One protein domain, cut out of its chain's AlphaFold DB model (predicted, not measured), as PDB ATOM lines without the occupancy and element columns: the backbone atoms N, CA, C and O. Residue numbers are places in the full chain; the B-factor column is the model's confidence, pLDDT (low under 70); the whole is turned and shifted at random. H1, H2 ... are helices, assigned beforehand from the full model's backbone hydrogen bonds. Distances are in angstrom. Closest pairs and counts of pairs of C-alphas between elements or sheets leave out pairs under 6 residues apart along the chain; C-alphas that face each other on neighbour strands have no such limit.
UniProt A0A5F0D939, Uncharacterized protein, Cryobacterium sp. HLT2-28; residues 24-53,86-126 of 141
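What this domain is: This is residues 24 to 53 and 86 to 126 of the 141 residues of an uncharacterized protein of Cryobacterium sp. HLT2-28 (UniProt A0A5F0D939). Look first for a small all-helix body in which H1 lies near the middle between H2 on one side and H5 on the other, while H3 packs on H5 to make a V with the short H4 near its open end. Residues 47 to 53, of which 47 belongs to H2, stick out as a free arm. The printed part has 71 residues, with five named helices in the order H1, H2, H3, H4, H5 and no named strand. The whole is compact, with a radius of gyration of the C-alphas of 12.5 A, and the C-alphas span 35 by 29 by 20 A.

How they stand to each other: Start with H1, residues 25 to 35, whose centre is the nearest to the mean of the C-alphas, at 4.8 A. H1 touches H2, residues 40 to 47, at a steep tilt of 48 degrees, opposite ways; their closest C-alphas are those of Ala 29 and Ala 42, 4.9 A apart. Then look at H3, residues 86 to 92, close to H1 but not clearly touching it: the closest C-alphas, of Tyr 28 and Ile 90, are 7.1 A apart. H3 touches H4, residues 96 to 100, only at the corner and only just, with 3 pairs of C-alphas within 8 A; Ile 90 and Gly 96 have the closest, 6.2 A apart. H3 touches H5, residues 104 to 118, at a steep tilt of 49 degrees, opposite ways, with the closest C-alphas, of Ala 87 and Ala 115, 5.0 A apart. H1 and H5 only just touch, with 3 pairs of C-alphas within 8 A, through residues 114 to 118 of H5 alone; the closest are those of Phe 31 and Leu 114, 7.1 A apart. The helix packing is mostly crossed, with no touching pair that has a tilt at a shallow one. H2 is apart from H3, H4 and H5. In H1, H4 and H5 every O i to N i+4 pair is within hydrogen-bond range; H2 has 2 of 4, and H3 has 0 of 3 but 4 of 4 O i to N i+3 pairs.

Where its parts are: Find C-alpha 25 at (12.068, 12.922, 44.098); from there H1 runs 15.1 A to C-alpha 35. H2 runs 12.1 A from Pro 40 to Gly 47. After the cut, find C-alpha 86 at (17.770, 13.577, 35.155), where H3 begins its 10.7 A to Gly 92. H4 is 6.1 A from Gly 96 to Ala 100. H5, the longest helix, runs 20.9 A from Pro 104 to C-alpha 118 at (14.886, 20.629, 36.207).

The domain as a whole: The two C-alphas farthest apart are those of Thr 53 and Asp 105, 41.1 A. Residues 54 to 85 are not printed, and C-alphas 53 and 86 are 27.1 A apart across the cut. The links H1 to H2, H3 to H4 and H4 to H5 are tight. The model's mean pLDDT over the printed part is 90.0; look at residues 46 to 49 for the values under 70.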
ATOM      1  N   PRO A  24      16.151  13.945  43.587       87.00
ATOM      2  CA  PRO A  24      15.224  14.732  42.767       87.00
ATOM      3  C   PRO A  24      13.742  14.348  42.976       87.00
ATOM      4  O   PRO A  24      12.866  14.835  42.266       87.00
ATOM      5  N   PHE A  25      13.424  13.455  43.919       87.81
ATOM      6  CA  PHE A  25      12.068  12.922  44.098       87.81
ATOM      7  C   PHE A  25      11.047  13.969  44.549       87.81
ATOM      8  O   PHE A  25       9.895  13.884  44.129       87.81
ATOM      9  N   ASP A  26      11.437  14.942  45.370       87.81
ATOM     10  CA  ASP A  26      10.554  16.048  45.753       87.81
ATOM     11  C   ASP A  26      10.201  16.901  44.531       87.81
ATOM     12  O   ASP A  26       9.022  17.173  44.286       87.81
ATOM     13  N   SER A  27      11.198  17.241  43.708       90.50
ATOM     14  CA  SER A  27      10.987  17.952  42.443       90.50
ATOM     15  C   SER A  27      10.118  17.145  41.469       90.50
ATOM     16  O   SER A  27       9.190  17.689  40.867       90.50
ATOM     17  N   TYR A  28      10.326  15.827  41.377       92.56
ATOM     18  CA  TYR A  28       9.458  14.932  40.605       92.56
ATOM     19  C   TYR A  28       8.027  14.921  41.134       92.56
ATOM     20  O   TYR A  28       7.091  15.074  40.356       92.56
ATOM     21  N   ALA A  29       7.831  14.775  42.443       90.44
ATOM     22  CA  ALA A  29       6.508  14.743  43.054       90.44
ATOM     23  C   ALA A  29       5.767  16.072  42.858       90.44
ATOM     24  O   ALA A  29       4.569  16.088  42.577       90.44
ATOM     25  N   GLU A  30       6.454  17.206  42.989       91.06
ATOM     26  CA  GLU A  30       5.900  18.525  42.684       91.06
ATOM     27  C   GLU A  30       5.474  18.651  41.223       91.06
ATOM     28  O   GLU A  30       4.345  19.067  40.956       91.06
ATOM     29  N   PHE A  31       6.341  18.258  40.290       94.44
ATOM     30  CA  PHE A  31       6.042  18.298  38.865       94.44
ATOM     31  C   PHE A  31       4.874  17.371  38.499       94.44
ATOM     32  O   PHE A  31       3.928  17.796  37.836       94.44
ATOM     33  N   VAL A  32       4.894  16.126  38.977       93.06
ATOM     34  CA  VAL A  32       3.838  15.140  38.721       93.06
ATOM     35  C   VAL A  32       2.513  15.607  39.313       93.06
ATOM     36  O   VAL A  32       1.514  15.551  38.617       93.06
ATOM     37  N   ARG A  33       2.465  16.164  40.531       90.69
ATOM     38  CA  ARG A  33       1.202  16.699  41.087       90.69
ATOM     39  C   ARG A  33       0.598  17.821  40.246       90.69
ATOM     40  O   ARG A  33      -0.621  17.943  40.202       90.69
ATOM     41  N   ARG A  34       1.432  18.658  39.621       92.12
ATOM     42  CA  ARG A  34       0.963  19.769  38.776       92.12
ATOM     43  C   ARG A  34       0.410  19.279  37.438       92.12
ATOM     44  O   ARG A  34      -0.577  19.832  36.970       92.12
ATOM     45  N   ASN A  35       1.033  18.260  36.847       92.94
ATOM     46  CA  ASN A  35       0.712  17.801  35.491       92.94
ATOM     47  C   ASN A  35      -0.197  16.559  35.456       92.94
ATOM     48  O   ASN A  35      -0.905  16.343  34.481       92.94
ATOM     49  N   LEU A  36      -0.198  15.764  36.526       90.88
ATOM     50  CA  LEU A  36      -0.967  14.534  36.731       90.88
ATOM     51  C   LEU A  36      -1.600  14.561  38.142       90.88
ATOM     52  O   LEU A  36      -1.167  13.829  39.039       90.88
ATOM     53  N   PRO A  37      -2.612  15.414  38.385       84.31
ATOM     54  CA  PRO A  37      -3.156  15.663  39.728       84.31
ATOM     55  C   PRO A  37      -3.762  14.420  40.402       84.31
ATOM     56  O   PRO A  37      -3.838  14.347  41.631       84.31
ATOM     57  N   ASP A  38      -4.145  13.417  39.611       87.06
ATOM     58  CA  ASP A  38      -4.703  12.160  40.106       87.06
ATOM     59  C   ASP A  38      -3.648  11.129  40.535       87.06
ATOM     60  O   ASP A  38      -4.019  10.076  41.064       87.06
ATOM     61  N   SER A  39      -2.353  11.442  40.384       85.38
ATOM     62  CA  SER A  39      -1.234  10.561  40.737       85.38
ATOM     63  C   SER A  39      -1.303  10.082  42.197       85.38
ATOM     64  O   SER A  39      -1.145  10.881  43.134       85.38
ATOM     65  N   PRO A  40      -1.527   8.777  42.452       82.06
ATOM     66  CA  PRO A  40      -1.558   8.244  43.807       82.06
ATOM     67  C   PRO A  40      -0.185   8.306  44.482       82.06
ATOM     68  O   PRO A  40      -0.120   8.656  45.665       82.06
ATOM     69  N   PHE A  41       0.906   8.024  43.761       81.88
ATOM     70  CA  PHE A  41       2.237   8.037  44.361       81.88
ATOM     71  C   PHE A  41       2.701   9.456  44.707       81.88
ATOM     72  O   PHE A  41       3.250   9.673  45.790       81.88
ATOM     73  N   ALA A  42       2.400  10.450  43.862       82.56
ATOM     74  CA  ALA A  42       2.759  11.837  44.155       82.56
ATOM     75  C   ALA A  42       2.074  12.362  45.431       82.56
ATOM     76  O   ALA A  42       2.654  13.166  46.163       82.56
ATOM     77  N   ARG A  43       0.862  11.875  45.739       79.25
ATOM     78  CA  ARG A  43       0.184  12.158  47.015       79.25
ATOM     79  C   ARG A  43       0.843  11.438  48.194       79.25
ATOM     80  O   ARG A  43       0.995  12.042  49.252       79.25
ATOM     81  N   ALA A  44       1.253  10.182  48.021       75.62
ATOM     82  CA  ALA A  44       1.876   9.385  49.081       75.62
ATOM     83  C   ALA A  44       3.255   9.921  49.515       75.62
ATOM     84  O   ALA A  44       3.579   9.883  50.703       75.62
ATOM     85  N   MET A  45       4.043  10.471  48.584       75.81
ATOM     86  CA  MET A  45       5.365  11.053  48.869       75.81
ATOM     87  C   MET A  45       5.329  12.221  49.866       75.81
ATOM     88  O   MET A  45       6.286  12.418  50.610       75.81
ATOM     89  N   ALA A  46       4.213  12.950  49.966       66.56
ATOM     90  CA  ALA A  46       4.072  14.063  50.908       66.56
ATOM     91  C   ALA A  46       4.089  13.635  52.395       66.56
ATOM     92  O   ALA A  46       4.191  14.489  53.272       66.56
ATOM     93  N   GLY A  47       3.981  12.333  52.693       62.03
ATOM     94  CA  GLY A  47       3.854  11.808  54.057       62.03
ATOM     95  C   GLY A  47       5.160  11.543  54.817       62.03
ATOM     96  O   GLY A  47       5.098  11.133  55.971       62.03
ATOM     97  N   GLY A  48       6.340  11.725  54.207       64.62
ATOM     98  CA  GLY A  48       7.636  11.508  54.881       64.62
ATOM     99  C   GLY A  48       7.968  10.044  55.225       64.62
ATOM    100  O   GLY A  48       8.979   9.771  55.874       64.62
ATOM    101  N   THR A  49       7.156   9.093  54.755       69.06
ATOM    102  CA  THR A  49       7.164   7.658  55.104       69.06
ATOM    103  C   THR A  49       8.469   6.919  54.772       69.06
ATOM    104  O   THR A  49       8.676   5.800  55.230       69.06
ATOM    105  N   LEU A  50       9.352   7.521  53.972       77.94
ATOM    106  CA  LEU A  50      10.600   6.913  53.495       77.94
ATOM    107  C   LEU A  50      11.857   7.487  54.170       77.94
ATOM    108  O   LEU A  50      12.958   7.306  53.654       77.94
ATOM    109  N   SER A  51      11.711   8.189  55.297       90.06
ATOM    110  CA  SER A  51      12.813   8.899  55.954       90.06
ATOM    111  C   SER A  51      12.933   8.587  57.449       90.06
ATOM    112  O   SER A  51      11.959   8.223  58.105       90.06
ATOM    113  N   MET A  52      14.145   8.707  57.996       94.12
ATOM    114  CA  MET A  52      14.451   8.440  59.404       94.12
ATOM    115  C   MET A  52      15.497   9.417  59.955       94.12
ATOM    116  O   MET A  52      16.257  10.044  59.218       94.12
ATOM    117  N   THR A  53      15.551   9.550  61.281       95.12
ATOM    118  CA  THR A  53      16.665  10.208  61.980       95.12
ATOM    119  C   THR A  53      17.806   9.210  62.233       95.12
ATOM    120  O   THR A  53      17.559   8.001  62.218       95.12
ATOM    121  N   GLU A  86      18.481  13.449  33.890       95.88
ATOM    122  CA  GLU A  86      17.770  13.577  35.155       95.88
ATOM    123  C   GLU A  86      16.296  13.211  34.982       95.88
ATOM    124  O   GLU A  86      15.837  12.248  35.590       95.88
ATOM    125  N   ALA A  87      15.590  13.869  34.057       96.75
ATOM    126  CA  ALA A  87      14.182  13.605  33.784       96.75
ATOM    127  C   ALA A  87      13.919  12.128  33.468       96.75
ATOM    128  O   ALA A  87      12.983  11.549  34.007       96.75
ATOM    129  N   ARG A  88      14.771  11.466  32.670       95.81
ATOM    130  CA  ARG A  88      14.647  10.019  32.395       95.81
ATOM    131  C   ARG A  88      14.775   9.152  33.649       95.81
ATOM    132  O   ARG A  88      14.195   8.067  33.694       95.81
ATOM    133  N   GLY A  89      15.485   9.620  34.673       94.06
ATOM    134  CA  GLY A  89      15.620   8.942  35.961       94.06
ATOM    135  C   GLY A  89      14.282   8.699  36.665       94.06
ATOM    136  O   GLY A  89      14.149   7.690  37.357       94.06
ATOM    137  N   ILE A  90      13.265   9.543  36.433       94.50
ATOM    138  CA  ILE A  90      11.925   9.374  37.021       94.50
ATOM    139  C   ILE A  90      11.283   8.029  36.648       94.50
ATOM    140  O   ILE A  90      10.543   7.453  37.448       94.50
ATOM    141  N   ALA A  91      11.615   7.474  35.478       92.19
ATOM    142  CA  ALA A  91      11.085   6.196  35.013       92.19
ATOM    143  C   ALA A  91      11.576   5.003  35.853       92.19
ATOM    144  O   ALA A  91      10.904   3.976  35.909       92.19
ATOM    145  N   GLY A  92      12.720   5.141  36.536       91.62
ATOM    146  CA  GLY A  92      13.253   4.143  37.470       91.62
ATOM    147  C   GLY A  92      12.654   4.221  38.879       91.62
ATOM    148  O   GLY A  92      13.074   3.486  39.769       91.62
ATOM    149  N   THR A  93      11.702   5.126  39.101       90.88
ATOM    150  CA  THR A  93      11.051   5.352  40.396       90.88
ATOM    151  C   THR A  93       9.613   4.825  40.374       90.88
ATOM    152  O   THR A  93       9.106   4.459  39.310       90.88
ATOM    153  N   PRO A  94       8.891   4.832  41.510       89.38
ATOM    154  CA  PRO A  94       7.482   4.449  41.513       89.38
ATOM    155  C   PRO A  94       6.557   5.350  40.662       89.38
ATOM    156  O   PRO A  94       5.429   4.947  40.405       89.38
ATOM    157  N   PHE A  95       7.019   6.509  40.166       91.75
ATOM    158  CA  PHE A  95       6.295   7.309  39.160       91.75
ATOM    159  C   PHE A  95       6.291   6.669  37.760       91.75
ATOM    160  O   PHE A  95       5.417   6.967  36.947       91.75
ATOM    161  N   GLY A  96       7.261   5.799  37.457       93.12
ATOM    162  CA  GLY A  96       7.466   5.229  36.123       93.12
ATOM    163  C   GLY A  96       6.225   4.555  35.524       93.12
ATOM    164  O   GLY A  96       5.862   4.892  34.397       93.12
ATOM    165  N   PRO A  97       5.530   3.659  36.252       92.44
ATOM    166  CA  PRO A  97       4.299   3.036  35.763       92.44
ATOM    167  C   PRO A  97       3.180   4.036  35.443       92.44
ATOM    168  O   PRO A  97       2.460   3.851  34.463       92.44
ATOM    169  N   GLU A  98       3.042   5.105  36.231       91.88
ATOM    170  CA  GLU A  98       2.023   6.135  35.998       91.88
ATOM    171  C   GLU A  98       2.323   6.918  34.717       91.88
ATOM    172  O   GLU A  98       1.449   7.088  33.871       91.88
ATOM    173  N   ILE A  99       3.584   7.305  34.516       93.31
ATOM    174  CA  ILE A  99       4.027   7.998  33.299       93.31
ATOM    175  C   ILE A  99       3.878   7.090  32.074       93.31
ATOM    176  O   ILE A  99       3.390   7.528  31.035       93.31
ATOM    177  N   ALA A 100       4.235   5.809  32.196       93.06
ATOM    178  CA  ALA A 100       4.091   4.839  31.114       93.06
ATOM    179  C   ALA A 100       2.626   4.639  30.681       93.06
ATOM    180  O   ALA A 100       2.367   4.346  29.513       93.06
ATOM    181  N   SER A 101       1.664   4.830  31.592       93.81
ATOM    182  CA  SER A 101       0.232   4.690  31.296       93.81
ATOM    183  C   SER A 101      -0.332   5.780  30.374       93.81
ATOM    184  O   SER A 101      -1.386   5.579  29.777       93.81
ATOM    185  N   LEU A 102       0.382   6.900  30.198       93.44
ATOM    186  CA  LEU A 102      -0.029   8.005  29.324       93.44
ATOM    187  C   LEU A 102       0.080   7.669  27.827       93.44
ATOM    188  O   LEU A 102      -0.470   8.383  26.990       93.44
ATOM    189  N   GLY A 103       0.794   6.596  27.480       94.19
ATOM    190  CA  GLY A 103       1.202   6.302  26.110       94.19
ATOM    191  C   GLY A 103       2.514   7.005  25.724       94.19
ATOM    192  O   GLY A 103       2.938   7.954  26.384       94.19
ATOM    193  N   PRO A 104       3.193   6.528  24.665       94.81
ATOM    194  CA  PRO A 104       4.580   6.896  24.368       94.81
ATOM    195  C   PRO A 104       4.769   8.388  24.068       94.81
ATOM    196  O   PRO A 104       5.695   8.992  24.605       94.81
ATOM    197  N   ASP A 105       3.883   8.994  23.273       97.12
ATOM    198  CA  ASP A 105       4.016  10.400  22.868       97.12
ATOM    199  C   ASP A 105       3.776  11.354  24.044       97.12
ATOM    200  O   ASP A 105       4.544  12.289  24.265       97.12
ATOM    201  N   ALA A 106       2.744  11.086  24.847       95.94
ATOM    202  CA  ALA A 106       2.433  11.882  26.030       95.94
ATOM    203  C   ALA A 106       3.504  11.723  27.121       95.94
ATOM    204  O   ALA A 106       3.897  12.708  27.742       95.94
ATOM    205  N   ALA A 107       4.030  10.510  27.317       95.75
ATOM    206  CA  ALA A 107       5.154  10.276  28.217       95.75
ATOM    207  C   ALA A 107       6.417  11.018  27.750       95.75
ATOM    208  O   ALA A 107       7.095  11.640  28.564       95.75
ATOM    209  N   ALA A 108       6.723  10.998  26.450       96.56
ATOM    210  CA  ALA A 108       7.866  11.717  25.895       96.56
ATOM    211  C   ALA A 108       7.730  13.239  26.066       96.56
ATOM    212  O   ALA A 108       8.690  13.886  26.485       96.56
ATOM    213  N   ALA A 109       6.543  13.796  25.802       97.06
ATOM    214  CA  ALA A 109       6.259  15.213  26.021       97.06
ATOM    215  C   ALA A 109       6.419  15.599  27.500       97.06
ATOM    216  O   ALA A 109       7.148  16.535  27.819       97.06
ATOM    217  N   LEU A 110       5.842  14.810  28.413       96.75
ATOM    218  CA  LEU A 110       5.953  15.040  29.852       96.75
ATOM    219  C   LEU A 110       7.413  15.008  30.339       96.75
ATOM    220  O   LEU A 110       7.804  15.816  31.180       96.75
ATOM    221  N   LEU A 111       8.231  14.083  29.825       97.44
ATOM    222  CA  LEU A 111       9.652  13.996  30.175       97.44
ATOM    223  C   LEU A 111      10.466  15.172  29.619       97.44
ATOM    224  O   LEU A 111      11.412  15.607  30.273       97.44
ATOM    225  N   ALA A 112      10.107  15.696  28.445       97.31
ATOM    226  CA  ALA A 112      10.722  16.904  27.902       97.31
ATOM    227  C   ALA A 112      10.384  18.136  28.762       97.31
ATOM    228  O   ALA A 112      11.283  18.905  29.108       97.31
ATOM    229  N   ASP A 113       9.123  18.270  29.180       97.69
ATOM    230  CA  ASP A 113       8.678  19.339  30.080       97.69
ATOM    231  C   ASP A 113       9.366  19.246  31.449       97.69
ATOM    232  O   ASP A 113       9.827  20.251  31.994       97.69
ATOM    233  N   LEU A 114       9.503  18.028  31.987       97.25
ATOM    234  CA  LEU A 114      10.240  17.782  33.223       97.25
ATOM    235  C   LEU A 114      11.713  18.177  33.080       97.25
ATOM    236  O   LEU A 114      12.244  18.859  33.951       97.25
ATOM    237  N   ALA A 115      12.374  17.806  31.980       97.19
ATOM    238  CA  ALA A 115      13.761  18.198  31.734       97.19
ATOM    239  C   ALA A 115      13.926  19.726  31.709       97.19
ATOM    240  O   ALA A 115      14.892  20.243  32.267       97.19
ATOM    241  N   GLY A 116      12.969  20.447  31.116       96.25
ATOM    242  CA  GLY A 116      12.933  21.909  31.156       96.25
ATOM    243  C   GLY A 116      12.759  22.467  32.570       96.25
ATOM    244  O   GLY A 116      13.427  23.431  32.931       96.25
ATOM    245  N   ALA A 117      11.914  21.842  33.393       94.94
ATOM    246  CA  ALA A 117      11.677  22.260  34.777       94.94
ATOM    247  C   ALA A 117      12.867  21.996  35.722       94.94
ATOM    248  O   ALA A 117      13.016  22.700  36.718       94.94
ATOM    249  N   LEU A 118      13.690  20.986  35.427       94.06
ATOM    250  CA  LEU A 118      14.886  20.629  36.207       94.06
ATOM    251  C   LEU A 118      16.135  21.418  35.790       94.06
ATOM    252  O   LEU A 118      17.134  21.438  36.513       94.06
ATOM    253  N   ALA A 119      16.104  22.047  34.616       94.81
ATOM    254  CA  ALA A 119      17.216  22.840  34.125       94.81
ATOM    255  C   ALA A 119      17.390  24.129  34.945       94.81
ATOM    256  O   ALA A 119      16.430  24.784  35.353       94.81
ATOM    257  N   GLY A 120      18.646  24.519  35.159       92.00
ATOM    258  CA  GLY A 120      18.998  25.825  35.697       92.00
ATOM    259  C   GLY A 120      18.636  26.951  34.728       92.00
ATOM    260  O   GLY A 120      18.280  26.721  33.574       92.00
ATOM    261  N   ALA A 121      18.774  28.199  35.181       90.81
ATOM    262  CA  ALA A 121      18.454  29.381  34.368       90.81
ATOM    263  C   ALA A 121      19.266  29.475  33.058       90.81
ATOM    264  O   ALA A 121      18.833  30.114  32.104       90.81
ATOM    265  N   ASP A 122      20.435  28.840  33.013       91.50
ATOM    266  CA  ASP A 122      21.327  28.726  31.857       91.50
ATOM    267  C   ASP A 122      21.081  27.459  31.013       91.50
ATOM    268  O   ASP A 122      21.817  27.194  30.064       91.50
ATOM    269  N   GLY A 123      20.065  26.661  31.352       89.31
ATOM    270  CA  GLY A 123      19.777  25.373  30.720       89.31
ATOM    271  C   GLY A 123      20.668  24.222  31.200       89.31
ATOM    272  O   GLY A 123      20.527  23.101  30.707       89.31
ATOM    273  N   ALA A 124      21.588  24.459  32.142       91.94
ATOM    274  CA  ALA A 124      22.494  23.435  32.649       91.94
ATOM    275  C   ALA A 124      21.849  22.598  33.765       91.94
ATOM    276  O   ALA A 124      20.831  22.967  34.346       91.94
ATOM    277  N   THR A 125      22.460  21.461  34.111       92.06
ATOM    278  CA  THR A 125      22.025  20.694  35.287       92.06
ATOM    279  C   THR A 125      22.385  21.405  36.578       92.06
ATOM    280  O   THR A 125      23.516  21.886  36.753       92.06
ATOM    281  N   VAL A 126      21.429  21.396  37.503       91.75
ATOM    282  CA  VAL A 126      21.577  21.920  38.859       91.75
ATOM    283  C   VAL A 126      22.096  20.802  39.776       91.75
ATOM    284  O   VAL A 126      21.642  19.664  39.677       91.75
TER     285      VAL A 126